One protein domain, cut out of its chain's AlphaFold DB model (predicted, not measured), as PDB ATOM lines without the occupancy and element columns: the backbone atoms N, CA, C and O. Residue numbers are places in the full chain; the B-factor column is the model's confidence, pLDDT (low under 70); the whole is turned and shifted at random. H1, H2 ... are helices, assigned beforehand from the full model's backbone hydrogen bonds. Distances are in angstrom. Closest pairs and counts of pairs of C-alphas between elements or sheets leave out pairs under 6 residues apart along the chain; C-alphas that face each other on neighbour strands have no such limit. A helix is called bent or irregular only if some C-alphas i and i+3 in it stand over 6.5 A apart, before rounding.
ATOM      1  N   LEU A   2     144.516 132.545 107.209       72.88
ATOM      2  CA  LEU A   2     143.691 133.551 106.498       72.88
ATOM      3  C   LEU A   2     143.997 135.006 106.889       72.88
ATOM      4  O   LEU A   2     144.057 135.871 106.024       72.88
ATOM      5  N   LEU A   3     144.252 135.257 108.173       73.88
ATOM      6  CA  LEU A   3     144.597 136.587 108.680       73.88
ATOM      7  C   LEU A   3     145.948 137.091 108.134       73.88
ATOM      8  O   LEU A   3     146.065 138.256 107.770       73.88
ATOM      9  N   TYR A   4     146.940 136.206 107.987       66.31
ATOM     10  CA  TYR A   4     148.227 136.543 107.368       66.31
ATOM     11  C   TYR A   4     148.079 136.834 105.874       66.31
ATOM     12  O   TYR A   4     148.610 137.830 105.393       66.31
ATOM     13  N   CYS A   5     147.309 136.013 105.153       68.25
ATOM     14  CA  CYS A   5     147.015 136.269 103.744       68.25
ATOM     15  C   CYS A   5     146.271 137.601 103.566       68.25
ATOM     16  O   CYS A   5     146.625 138.365 102.677       68.25
ATOM     17  N   ALA A   6     145.312 137.921 104.441       74.81
ATOM     18  CA  ALA A   6     144.580 139.187 104.416       74.81
ATOM     19  C   ALA A   6     145.489 140.412 104.604       74.81
ATOM     20  O   ALA A   6     145.303 141.414 103.919       74.81
ATOM     21  N   MET A   7     146.470 140.329 105.509       74.12
ATOM     22  CA  MET A   7     147.399 141.433 105.769       74.12
ATOM     23  C   MET A   7     148.485 141.587 104.701       74.12
ATOM     24  O   MET A   7     148.936 142.701 104.456       74.12
ATOM     25  N   ILE A   8     148.941 140.483 104.103       72.75
ATOM     26  CA  ILE A   8     150.097 140.481 103.198       72.75
ATOM     27  C   ILE A   8     149.641 140.571 101.741       72.75
ATOM     28  O   ILE A   8     150.097 141.437 101.004       72.75
ATOM     29  N   ASN A   9     148.750 139.692 101.289       68.62
ATOM     30  CA  ASN A   9     148.301 139.685  99.901       68.62
ATOM     31  C   ASN A   9     146.812 139.316  99.826       68.62
ATOM     32  O   ASN A   9     146.467 138.136  99.687       68.62
ATOM     33  N   LEU A  66     161.753 133.160 110.435       89.75
ATOM     34  CA  LEU A  66     161.223 133.691 109.176       89.75
ATOM     35  C   LEU A  66     162.341 134.139 108.235       89.75
ATOM     36  O   LEU A  66     162.288 133.870 107.039       89.75
ATOM     37  N   THR A  67     163.372 134.791 108.772       92.06
ATOM     38  CA  THR A  67     164.527 135.234 107.981       92.06
ATOM     39  C   THR A  67     165.276 134.045 107.379       92.06
ATOM     40  O   THR A  67     165.585 134.062 106.190       92.06
ATOM     41  N   VAL A  68     165.513 132.991 108.165       93.75
ATOM     42  CA  VAL A  68     166.154 131.757 107.685       93.75
ATOM     43  C   VAL A  68     165.315 131.095 106.595       93.75
ATOM     44  O   VAL A  68     165.855 130.738 105.549       93.75
ATOM     45  N   ILE A  69     164.001 130.968 106.799       91.56
ATOM     46  CA  ILE A  69     163.108 130.343 105.816       91.56
ATOM     47  C   ILE A  69     163.066 131.158 104.523       91.56
ATOM     48  O   ILE A  69     163.166 130.576 103.448       91.56
ATOM     49  N   LEU A  70     162.972 132.488 104.601       90.88
ATOM     50  CA  LEU A  70     163.010 133.364 103.426       90.88
ATOM     51  C   LEU A  70     164.322 133.229 102.650       90.88
ATOM     52  O   LEU A  70     164.309 133.175 101.421       90.88
ATOM     53  N   LEU A  71     165.447 133.157 103.361       93.88
ATOM     54  CA  LEU A  71     166.760 133.009 102.746       93.88
ATOM     55  C   LEU A  71     166.880 131.646 102.054       93.88
ATOM     56  O   LEU A  71     167.255 131.586 100.886       93.88
ATOM     57  N   MET A  72     166.475 130.565 102.728       93.06
ATOM     58  CA  MET A  72     166.426 129.225 102.137       93.06
ATOM     59  C   MET A  72     165.492 129.169 100.929       93.06
ATOM     60  O   MET A  72     165.865 128.615  99.900       93.06
ATOM     61  N   ALA A  73     164.308 129.773 101.025       90.94
ATOM     62  CA  ALA A  73     163.338 129.816  99.940       90.94
ATOM     63  C   ALA A  73     163.896 130.558  98.727       90.94
ATOM     64  O   ALA A  73     163.779 130.062  97.613       90.94
ATOM     65  N   SER A  74     164.562 131.695  98.938       90.94
ATOM     66  CA  SER A  74     165.202 132.451  97.860       90.94
ATOM     67  C   SER A  74     166.339 131.665  97.200       90.94
ATOM     68  O   SER A  74     166.386 131.576  95.974       90.94
ATOM     69  N   VAL A  75     167.214 131.030  97.988       94.75
ATOM     70  CA  VAL A  75     168.323 130.209  97.465       94.75
ATOM     71  C   VAL A  75     167.794 129.010  96.676       94.75
ATOM     72  O   VAL A  75     168.206 128.783  95.539       94.75
ATOM     73  N   LEU A  76     166.840 128.269  97.241       93.56
ATOM     74  CA  LEU A  76     166.231 127.108  96.592       93.56
ATOM     75  C   LEU A  76     165.444 127.501  95.342       93.56
ATOM     76  O   LEU A  76     165.477 126.768  94.358       93.56
ATOM     77  N   GLN A  77     164.786 128.660  95.347       92.88
ATOM     78  CA  GLN A  77     164.127 129.192  94.159       92.88
ATOM     79  C   GLN A  77     165.137 129.519  93.055       92.88
ATOM     80  O   GLN A  77     164.883 129.222  91.894       92.88
ATOM     81  N   GLN A  78     166.288 130.105  93.389       92.19
ATOM     82  CA  GLN A  78     167.312 130.427  92.390       92.19
ATOM     83  C   GLN A  78     167.962 129.173  91.795       92.19
ATOM     84  O   GLN A  78     168.264 129.151  90.606       92.19
ATOM     85  N   TRP A  79     168.180 128.136  92.607       93.31
ATOM     86  CA  TRP A  79     168.919 126.945  92.181       93.31
ATOM     87  C   TRP A  79     168.019 125.865  91.568       93.31
ATOM     88  O   TRP A  79     168.418 125.202  90.614       93.31
ATOM     89  N   LEU A  80     166.821 125.662  92.125       91.56
ATOM     90  CA  LEU A  80     165.888 124.593  91.747       91.56
ATOM     91  C   LEU A  80     164.548 125.126  91.205       91.56
ATOM     92  O   LEU A  80     163.647 124.336  90.908       91.56
ATOM     93  N   GLY A  81     164.369 126.445  91.093       92.25
ATOM     94  CA  GLY A  81     163.104 127.036  90.660       92.25
ATOM     95  C   GLY A  81     161.946 126.688  91.599       92.25
ATOM     96  O   GLY A  81     162.101 126.568  92.817       92.25
ATOM     97  N   ASN A  82     160.767 126.465  91.018       91.69
ATOM     98  CA  ASN A  82     159.546 126.141  91.765       91.69
ATOM     99  C   ASN A  82     159.670 124.826  92.558       91.69
ATOM    100  O   ASN A  82     159.110 124.706  93.647       91.69
ATOM    101  N   ALA A  83     160.456 123.861  92.070       91.50
ATOM    102  CA  ALA A  83     160.688 122.603  92.779       91.50
ATOM    103  C   ALA A  83     161.400 122.824  94.125       91.50
ATOM    104  O   ALA A  83     161.063 122.172  95.113       91.50
ATOM    105  N   GLY A  84     162.325 123.789  94.192       93.06
ATOM    106  CA  GLY A  84     163.001 124.163  95.434       93.06
ATOM    107  C   GLY A  84     162.031 124.681  96.498       93.06
ATOM    108  O   GLY A  84     162.133 124.311  97.669       93.06
ATOM    109  N   ILE A  85     161.034 125.465  96.078       94.50
ATOM    110  CA  ILE A  85     159.964 125.948  96.957       94.50
ATOM    111  C   ILE A  85     159.106 124.790  97.476       94.50
ATOM    112  O   ILE A  85     158.793 124.747  98.665       94.50
ATOM    113  N   TYR A  86     158.762 123.821  96.627       94.88
ATOM    114  CA  TYR A  86     157.955 122.664  97.033       94.88
ATOM    115  C   TYR A  86     158.689 121.742  98.010       94.88
ATOM    116  O   TYR A  86     158.093 121.265  98.981       94.88
ATOM    117  N   VAL A  87     159.992 121.535  97.808       94.62
ATOM    118  CA  VAL A  87     160.838 120.796  98.755       94.62
ATOM    119  C   VAL A  87     160.893 121.527 100.093       94.62
ATOM    120  O   VAL A  87     160.642 120.918 101.135       94.62
ATOM    121  N   LEU A  88     161.141 122.841 100.081       94.12
ATOM    122  CA  LEU A  88     161.181 123.628 101.310       94.12
ATOM    123  C   LEU A  88     159.840 123.622 102.047       94.12
ATOM    124  O   LEU A  88     159.819 123.504 103.272       94.12
ATOM    125  N   ALA A  89     158.732 123.720 101.313       93.56
ATOM    126  CA  ALA A  89     157.384 123.625 101.857       93.56
ATOM    127  C   ALA A  89     157.123 122.266 102.515       93.56
ATOM    128  O   ALA A  89     156.567 122.211 103.612       93.56
ATOM    129  N   THR A  90     157.579 121.185 101.881       93.75
ATOM    130  CA  THR A  90     157.475 119.824 102.419       93.75
ATOM    131  C   THR A  90     158.231 119.704 103.740       93.75
ATOM    132  O   THR A  90     157.654 119.291 104.742       93.75
ATOM    133  N   VAL A  91     159.506 120.108 103.764       93.56
ATOM    134  CA  VAL A  91     160.357 120.003 104.960       93.56
ATOM    135  C   VAL A  91     159.851 120.917 106.074       93.56
ATOM    136  O   VAL A  91     159.674 120.469 107.202       93.56
ATOM    137  N   SER A  92     159.548 122.177 105.761       90.88
ATOM    138  CA  SER A  92     159.048 123.136 106.753       90.88
ATOM    139  C   SER A  92     157.707 122.700 107.339       90.88
ATOM    140  O   SER A  92     157.505 122.830 108.544       90.88
ATOM    141  N   GLY A  93     156.829 122.119 106.513       88.31
ATOM    142  CA  GLY A  93     155.524 121.603 106.924       88.31
ATOM    143  C   GLY A  93     155.585 120.481 107.964       88.31
ATOM    144  O   GLY A  93     154.602 120.266 108.666       88.31
ATOM    145  N   ILE A  94     156.722 119.792 108.118       88.56
ATOM    146  CA  ILE A  94     156.927 118.812 109.195       88.56
ATOM    147  C   ILE A  94     156.992 119.500 110.565       88.56
ATOM    148  O   ILE A  94     156.482 118.969 111.552       88.56
ATOM    149  N   THR A  95     157.645 120.660 110.618       82.44
ATOM    150  CA  THR A  95     157.967 121.389 111.851       82.44
ATOM    151  C   THR A  95     156.962 122.487 112.173       82.44
ATOM    152  O   THR A  95     156.408 122.501 113.268       82.44
ATOM    153  N   ASP A  96     156.740 123.415 111.241       82.50
ATOM    154  CA  ASP A  96     155.841 124.549 111.428       82.50
ATOM    155  C   ASP A  96     155.340 125.072 110.073       82.50
ATOM    156  O   ASP A  96     156.097 125.587 109.244       82.50
ATOM    157  N   VAL A  97     154.029 124.946 109.856       86.25
ATOM    158  CA  VAL A  97     153.364 125.419 108.637       86.25
ATOM    159  C   VAL A  97     153.226 126.944 108.601       86.25
ATOM    160  O   VAL A  97     153.181 127.525 107.515       86.25
ATOM    161  N   ASP A  98     153.153 127.613 109.753       86.44
ATOM    162  CA  ASP A  98     152.833 129.039 109.803       86.44
ATOM    163  C   ASP A  98     154.021 129.883 109.328       86.44
ATOM    164  O   ASP A  98     153.853 130.792 108.509       86.44
ATOM    165  N   ALA A  99     155.237 129.523 109.747       86.06
ATOM    166  CA  ALA A  99     156.453 130.233 109.363       86.06
ATOM    167  C   ALA A  99     156.732 130.169 107.847       86.06
ATOM    168  O   ALA A  99     157.057 131.187 107.223       86.06
ATOM    169  N   ILE A 100     156.545 128.999 107.221       91.38
ATOM    170  CA  ILE A 100     156.692 128.856 105.765       91.38
ATOM    171  C   ILE A 100     155.556 129.541 105.005       91.38
ATOM    172  O   ILE A 100     155.816 130.212 104.011       91.38
ATOM    173  N   THR A 101     154.317 129.468 105.501       89.62
ATOM    174  CA  THR A 101     153.175 130.158 104.882       89.62
ATOM    175  C   THR A 101     153.399 131.667 104.843       89.62
ATOM    176  O   THR A 101     153.205 132.291 103.800       89.62
ATOM    177  N   LEU A 102     153.858 132.254 105.953       88.06
ATOM    178  CA  LEU A 102     154.170 133.680 106.021       88.06
ATOM    179  C   LEU A 102     155.309 134.055 105.063       88.06
ATOM    180  O   LEU A 102     155.237 135.070 104.371       88.06
ATOM    181  N   SER A 103     156.345 133.219 105.002       90.06
ATOM    182  CA  SER A 103     157.508 133.448 104.144       90.06
ATOM    183  C   SER A 103     157.131 133.416 102.660       90.06
ATOM    184  O   SER A 103     157.462 134.346 101.927       90.06
ATOM    185  N   LEU A 104     156.362 132.412 102.224       91.50
ATOM    186  CA  LEU A 104     155.877 132.316 100.843       91.50
ATOM    187  C   LEU A 104     154.901 133.445 100.493       91.50
ATOM    188  O   LEU A 104     154.993 134.019  99.409       91.50
ATOM    189  N   ALA A 105     154.017 133.825 101.422       87.69
ATOM    190  CA  ALA A 105     153.138 134.977 101.236       87.69
ATOM    191  C   ALA A 105     153.944 136.270 101.034       87.69
ATOM    192  O   ALA A 105     153.624 137.059 100.145       87.69
ATOM    193  N   ARG A 106     155.026 136.471 101.799       88.38
ATOM    194  CA  ARG A 106     155.923 137.622 101.623       88.38
ATOM    195  C   ARG A 106     156.665 137.566 100.287       88.38
ATOM    196  O   ARG A 106     156.748 138.580  99.605       88.38
ATOM    197  N   MET A 107     157.143 136.390  99.882       88.62
ATOM    198  CA  MET A 107     157.810 136.211  98.587       88.62
ATOM    199  C   MET A 107     156.877 136.434  97.392       88.62
ATOM    200  O   MET A 107     157.337 136.860  96.333       88.62
ATOM    201  N   SER A 108     155.566 136.214  97.561       89.00
ATOM    202  CA  SER A 108     154.567 136.541  96.532       89.00
ATOM    203  C   SER A 108     154.574 138.030  96.169       89.00
ATOM    204  O   SER A 108     154.391 138.385  95.010       89.00
ATOM    205  N   GLN A 109     154.862 138.911  97.137       85.94
ATOM    206  CA  GLN A 109     154.992 140.349  96.884       85.94
ATOM    207  C   GLN A 109     156.296 140.704  96.156       85.94
ATOM    208  O   GLN A 109     156.367 141.733  95.494       85.94
ATOM    209  N   SER A 110     157.330 139.866  96.274       83.56
ATOM    210  CA  SER A 110     158.636 140.067  95.638       83.56
ATOM    211  C   SER A 110     158.790 139.294  94.322       83.56
ATOM    212  O   SER A 110     159.913 139.040  93.896       83.56
ATOM    213  N   GLY A 111     157.678 138.904  93.687       82.25
ATOM    214  CA  GLY A 111     157.667 138.321  92.342       82.25
ATOM    215  C   GLY A 111     157.649 136.792  92.271       82.25
ATOM    216  O   GLY A 111     157.770 136.248  91.175       82.25
ATOM    217  N   LEU A 112     157.484 136.079  93.393       89.31
ATOM    218  CA  LEU A 112     157.197 134.641  93.345       89.31
ATOM    219  C   LEU A 112     155.782 134.419  92.788       89.31
ATOM    220  O   LEU A 112     154.822 135.035  93.247       89.31
ATOM    221  N   GLU A 113     155.654 133.520  91.813       90.69
ATOM    222  CA  GLU A 113     154.384 133.232  91.147       90.69
ATOM    223  C   GLU A 113     153.303 132.772  92.143       90.69
ATOM    224  O   GLU A 113     153.529 131.859  92.945       90.69
ATOM    225  N   SER A 114     152.100 133.353  92.052       85.94
ATOM    226  CA  SER A 114     150.962 133.020  92.923       85.94
ATOM    227  C   SER A 114     150.640 131.524  92.943       85.94
ATOM    228  O   SER A 114     150.370 130.975  94.010       85.94
ATOM    229  N   THR A 115     150.729 130.841  91.798       86.56
ATOM    230  CA  THR A 115     150.505 129.390  91.691       86.56
ATOM    231  C   THR A 115     151.485 128.605  92.562       86.56
ATOM    232  O   THR A 115     151.079 127.738  93.335       86.56
ATOM    233  N   THR A 116     152.771 128.960  92.508       89.50
ATOM    234  CA  THR A 116     153.831 128.307  93.289       89.50
ATOM    235  C   THR A 116     153.640 128.536  94.790       89.50
ATOM    236  O   THR A 116     153.805 127.612  95.589       89.50
ATOM    237  N   VAL A 117     153.223 129.744  95.185       89.44
ATOM    238  CA  VAL A 117     152.895 130.085  96.580       89.44
ATOM    239  C   VAL A 117     151.734 129.234  97.091       89.44
ATOM    240  O   VAL A 117     151.836 128.631  98.159       89.44
ATOM    241  N   ILE A 118     150.645 129.157  96.322       85.62
ATOM    242  CA  ILE A 118     149.438 128.410  96.694       85.62
ATOM    243  C   ILE A 118     149.758 126.919  96.836       85.62
ATOM    244  O   ILE A 118     149.450 126.327  97.872       85.62
ATOM    245  N   ILE A 119     150.441 126.328  95.850       87.44
ATOM    246  CA  ILE A 119     150.854 124.919  95.894       87.44
ATOM    247  C   ILE A 119     151.777 124.663  97.091       87.44
ATOM    248  O   ILE A 119     151.561 123.707  97.833       87.44
ATOM    249  N   GLY A 120     152.760 125.536  97.337       91.50
ATOM    250  CA  GLY A 120     153.662 125.419  98.484       91.50
ATOM    251  C   GLY A 120     152.922 125.428  99.826       91.50
ATOM    252  O   GLY A 120     153.156 124.557 100.663       91.50
ATOM    253  N   ILE A 121     151.973 126.348 100.024       89.06
ATOM    254  CA  ILE A 121     151.161 126.410 101.252       89.06
ATOM    255  C   ILE A 121     150.336 125.127 101.431       89.06
ATOM    256  O   ILE A 121     150.250 124.593 102.539       89.06
ATOM    257  N   ILE A 122     149.752 124.603 100.350       85.06
ATOM    258  CA  ILE A 122     148.966 123.363 100.387       85.06
ATOM    259  C   ILE A 122     149.848 122.169 100.745       85.06
ATOM    260  O   ILE A 122     149.464 121.379 101.609       85.06
ATOM    261  N   ILE A 123     151.032 122.049 100.139       89.38
ATOM    262  CA  ILE A 123     152.005 120.998 100.462       89.38
ATOM    263  C   ILE A 123     152.377 121.071 101.945       89.38
ATOM    264  O   ILE A 123     152.233 120.080 102.659       89.38
ATOM    265  N   ALA A 124     152.776 122.251 102.432       90.44
ATOM    266  CA  ALA A 124     153.172 122.437 103.825       90.44
ATOM    267  C   ALA A 124     152.035 122.080 104.801       90.44
ATOM    268  O   ALA A 124     152.250 121.366 105.782       90.44
ATOM    269  N   SER A 125     150.807 122.518 104.506       84.88
ATOM    270  CA  SER A 125     149.614 122.192 105.299       84.88
ATOM    271  C   SER A 125     149.303 120.693 105.291       84.88
ATOM    272  O   SER A 125     148.993 120.108 106.332       84.88
ATOM    273  N   SER A 126     149.449 120.046 104.134       84.81
ATOM    274  CA  SER A 126     149.212 118.611 103.977       84.81
ATOM    275  C   SER A 126     150.195 117.782 104.792       84.81
ATOM    276  O   SER A 126     149.782 116.880 105.522       84.81
ATOM    277  N   VAL A 127     151.483 118.122 104.727       89.06
ATOM    278  CA  VAL A 127     152.531 117.444 105.497       89.06
ATOM    279  C   VAL A 127     152.327 117.648 106.996       89.06
ATOM    280  O   VAL A 127     152.376 116.675 107.746       89.06
ATOM    281  N   ASN A 128     152.001 118.866 107.437       89.44
ATOM    282  CA  ASN A 128     151.726 119.156 108.848       89.44
ATOM    283  C   ASN A 128     150.555 118.322 109.386       89.44
ATOM    284  O   ASN A 128     150.614 117.746 110.473       89.44
ATOM    285  N   ASN A 129     149.484 118.222 108.602       81.69
ATOM    286  CA  ASN A 129     148.332 117.401 108.943       81.69
ATOM    287  C   ASN A 129     148.693 115.912 109.001       81.69
ATOM    288  O   ASN A 129     148.300 115.227 109.947       81.69
ATOM    289  N   LEU A 130     149.482 115.417 108.046       84.75
ATOM    290  CA  LEU A 130     149.940 114.030 108.042       84.75
ATOM    291  C   LEU A 130     150.832 113.725 109.256       84.75
ATOM    292  O   LEU A 130     150.640 112.698 109.907       84.75
ATOM    293  N   MET A 131     151.734 114.641 109.622       86.62
ATOM    294  CA  MET A 131     152.566 114.509 110.819       86.62
ATOM    295  C   MET A 131     151.730 114.511 112.099       86.62
ATOM    296  O   MET A 131     151.914 113.637 112.943       86.62
ATOM    297  N   LYS A 132     150.741 115.405 112.223       79.88
ATOM    298  CA  LYS A 132     149.801 115.408 113.360       79.88
ATOM    299  C   LYS A 132     148.992 114.117 113.445       79.88
ATOM    300  O   LYS A 132     148.799 113.592 114.540       79.88
ATOM    301  N   ALA A 133     148.547 113.581 112.309       77.06
ATOM    302  CA  ALA A 133     147.859 112.296 112.255       77.06
ATOM    303  C   ALA A 133     148.780 111.141 112.694       77.06
ATOM    304  O   ALA A 133     148.363 110.302 113.495       77.06
ATOM    305  N   GLY A 134     150.038 111.135 112.241       81.62
ATOM    306  CA  GLY A 134     151.058 110.170 112.660       81.62
ATOM    307  C   GLY A 134     151.373 110.246 114.157       81.62
ATOM    308  O   GLY A 134     151.387 109.221 114.838       81.62
ATOM    309  N   MET A 135     151.534 111.454 114.705       80.81
ATOM    310  CA  MET A 135     151.719 111.670 116.145       80.81
ATOM    311  C   MET A 135     150.500 111.199 116.945       80.81
ATOM    312  O   MET A 135     150.651 110.487 117.936       80.81
ATOM    313  N   ALA A 136     149.283 111.528 116.496       75.31
ATOM    314  CA  ALA A 136     148.049 111.082 117.140       75.31
ATOM    315  C   ALA A 136     147.917 109.550 117.139       75.31
ATOM    316  O   ALA A 136     147.462 108.979 118.133       75.31
ATOM    317  N   PHE A 137     148.344 108.885 116.060       76.25
ATOM    318  CA  PHE A 137     148.410 107.427 115.983       76.25
ATOM    319  C   PHE A 137     149.433 106.845 116.964       76.25
ATOM    320  O   PHE A 137     149.090 105.959 117.747       76.25
ATOM    321  N   SER A 138     150.667 107.359 116.940       80.75
ATOM    322  CA  SER A 138     151.782 106.823 117.727       80.75
ATOM    323  C   SER A 138     151.620 107.049 119.231       80.75
ATOM    324  O   SER A 138     152.058 106.210 120.011       80.75
ATOM    325  N   ILE A 139     151.029 108.176 119.643       82.12
ATOM    326  CA  ILE A 139     150.945 108.583 121.055       82.12
ATOM    327  C   ILE A 139     149.580 108.222 121.662       82.12
ATOM    328  O   ILE A 139     149.505 107.834 122.824       82.12
ATOM    329  N   GLY A 140     148.487 108.348 120.900       69.56
ATOM    330  CA  GLY A 140     147.118 108.266 121.429       69.56
ATOM    331  C   GLY A 140     146.386 106.933 121.212       69.56
ATOM    332  O   GLY A 140     145.253 106.768 121.672       69.56
ATOM    333  N   GLY A 141     146.987 105.976 120.500       74.81
ATOM    334  CA  GLY A 141     146.379 104.674 120.220       74.81
ATOM    335  C   GLY A 141     145.127 104.731 119.324       74.81
ATOM    336  O   GLY A 141     144.767 105.754 118.736       74.81
ATOM    337  N   ARG A 142     144.426 103.594 119.201       69.75
ATOM    338  CA  ARG A 142     143.347 103.376 118.207       69.75
ATOM    339  C   ARG A 142     142.141 104.318 118.371       69.75
ATOM    340  O   ARG A 142     141.495 104.670 117.386       69.75
ATOM    341  N   ALA A 143     141.850 104.749 119.601       69.44
ATOM    342  CA  ALA A 143     140.748 105.666 119.898       69.44
ATOM    343  C   ALA A 143     141.051 107.116 119.472       69.44
ATOM    344  O   ALA A 143     140.167 107.792 118.945       69.44
ATOM    345  N   MET A 144     142.293 107.579 119.655       66.75
ATOM    346  CA  MET A 144     142.741 108.900 119.199       66.75
ATOM    347  C   MET A 144     142.863 108.934 117.671       66.75
ATOM    348  O   MET A 144     142.476 109.919 117.048       66.75
ATOM    349  N   LEU A 145     143.290 107.823 117.054       67.38
ATOM    350  CA  LEU A 145     143.327 107.658 115.598       67.38
ATOM    351  C   LEU A 145     141.952 107.928 114.958       67.38
ATOM    352  O   LEU A 145     141.835 108.777 114.079       67.38
ATOM    353  N   MET A 146     140.888 107.265 115.426       68.19
ATOM    354  CA  MET A 146     139.544 107.467 114.859       68.19
ATOM    355  C   MET A 146     138.962 108.855 115.150       68.19
ATOM    356  O   MET A 146     138.190 109.376 114.350       68.19
ATOM    357  N   ARG A 147     139.316 109.460 116.289       69.00
ATOM    358  CA  ARG A 147     138.759 110.754 116.716       69.00
ATOM    359  C   ARG A 147     139.520 111.967 116.177       69.00
ATOM    360  O   ARG A 147     138.944 113.048 116.162       69.00
ATOM    361  N   VAL A 148     140.776 111.802 115.755       69.56
ATOM    362  CA  VAL A 148     141.661 112.908 115.346       69.56
ATOM    363  C   VAL A 148     142.223 112.696 113.942       69.56
ATOM    364  O   VAL A 148     142.074 113.573 113.097       69.56
ATOM    365  N   ALA A 149     142.804 111.532 113.646       70.50
ATOM    366  CA  ALA A 149     143.424 111.298 112.341       70.50
ATOM    367  C   ALA A 149     142.390 111.214 111.205       70.50
ATOM    368  O   ALA A 149     142.636 111.748 110.127       70.50
ATOM    369  N   LEU A 150     141.216 110.612 111.446       74.12
ATOM    370  CA  LEU A 150     140.154 110.524 110.435       74.12
ATOM    371  C   LEU A 150     139.591 111.912 110.049       74.12
ATOM    372  O   LEU A 150     139.573 112.211 108.856       74.12
ATOM    373  N   PRO A 151     139.208 112.803 110.991       77.62
ATOM    374  CA  PRO A 151     138.843 114.182 110.652       77.62
ATOM    375  C   PRO A 151     139.956 114.962 109.950       77.62
ATOM    376  O   PRO A 151     139.669 115.703 109.015       77.62
ATOM    377  N   ILE A 152     141.221 114.781 110.359       74.06
ATOM    378  CA  ILE A 152     142.368 115.423 109.698       74.06
ATOM    379  C   ILE A 152     142.442 114.994 108.230       74.06
ATOM    380  O   ILE A 152     142.506 115.846 107.344       74.06
ATOM    381  N   LEU A 153     142.377 113.692 107.963       76.88
ATOM    382  CA  LEU A 153     142.497 113.148 106.612       76.88
ATOM    383  C   LEU A 153     141.300 113.541 105.731       76.88
ATOM    384  O   LEU A 153     141.484 113.939 104.581       76.88
ATOM    385  N   LEU A 154     140.085 113.527 106.289       80.00
ATOM    386  CA  LEU A 154     138.876 114.004 105.609       80.00
ATOM    387  C   LEU A 154     138.931 115.505 105.315       80.00
ATOM    388  O   LEU A 154     138.529 115.921 104.232       80.00
TER     389      LEU A 154
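Overview. This is residues 2 to 9 and 66 to 154 of the 169 residues of the protein "DUF4010 domain-containing protein" of Pseudomonas sp. (UniProt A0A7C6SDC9). One long helix arm, H5a, makes the long axis of the model: H3 and H4 pack along one part of it as a three-helix bundle running up and down, and beyond them the bent helix H5 folds back on it as the arm H5b. H2 packs on H3 and H4, apart from H5a, and the short H1 packs on H4 alone. The printed part has 97 residues with five named helices, H1 to H5 in order, and no named strand; the class is all helix. It is only just compact, close to loose, with a radius of gyration of the C-alphas of 14.9 A, and elongated, spanning 46 by 28 by 22 A.

Along the chain. H5, residues 114 to 154, was assigned as one helix by its hydrogen bonds but is bent: C-alphas 139 and 142 are 9.6 A apart. Its arm H5a, residues 114 to 139, begins at C-alpha 114 at (150.962, 133.020, 92.923) and is 37.3 A long; H5b, residues 142 to 154, is 17.1 A long and ends at C-alpha 154 at (138.876, 114.004, 105.609). H4 is residues 97 to 109, 19.1 A; H3 is residues 82 to 95, 20.7 A; H2 is residues 66 to 80, 20.2 A. H1, residues 2 to 8, begins at C-alpha 2 at (143.691, 133.551, 106.498).

Arrangement. H3, H4 and H5a form an up and down bundle, each running against the one before it. H3 touches H5a at a shallow tilt of 29 degrees, the same way, with the closest C-alphas, Gly 93 and Ala 124, 4.0 A apart. H4 and H5a are a hairpin at a shallow tilt of 2 degrees, closest at C-alphas Thr 101 and Ile 121, 5.6 A. H3 and H4 are a hairpin too, touching with residues 89 to 93 of H3 and 99 to 100 of H4 alone; C-alphas Ser 92 and Ile 100 are closest, 6.3 A. H4 is the hub, touching four other helices. H2 touches it at a steep tilt of 63 degrees, closest at C-alphas Leu 70 and Ser 103, 5.5 A. H2 and H3 are a hairpin at a shallow tilt of 34 degrees, only just short of steep, closest at C-alphas Leu 76 and Gly 84, 4.5 A. H1 touches H4, closest at C-alphas Ile 8 and Ala 105, 6.6 A. H5b touches H5a at residues 129 to 137 of H5a alone, opposite ways at a shallow tilt of 10 degrees, with C-alphas Ala 133 and Ala 149 closest at 4.5 A. Every O i to N i+4 pair is within hydrogen-bond range in H1, H2 and H5a; the counts are 8 of 10 in H3, 8 of 9 in H4 and 7 of 9 in H5b.

Size, cuts and confidence. The C-alphas farthest apart are those of Gly 111 and Ala 143, 46.0 A. Residues 10 to 65 are not printed, and C-alphas 9 and 66 are 17.0 A apart across this cut. The links H2 to H3, H3 to H4 and H4 to H5 are tight. Mean pLDDT of the printed part is 84.5; residues 4 to 5, 9, 140 and 142 to 148 are under 70.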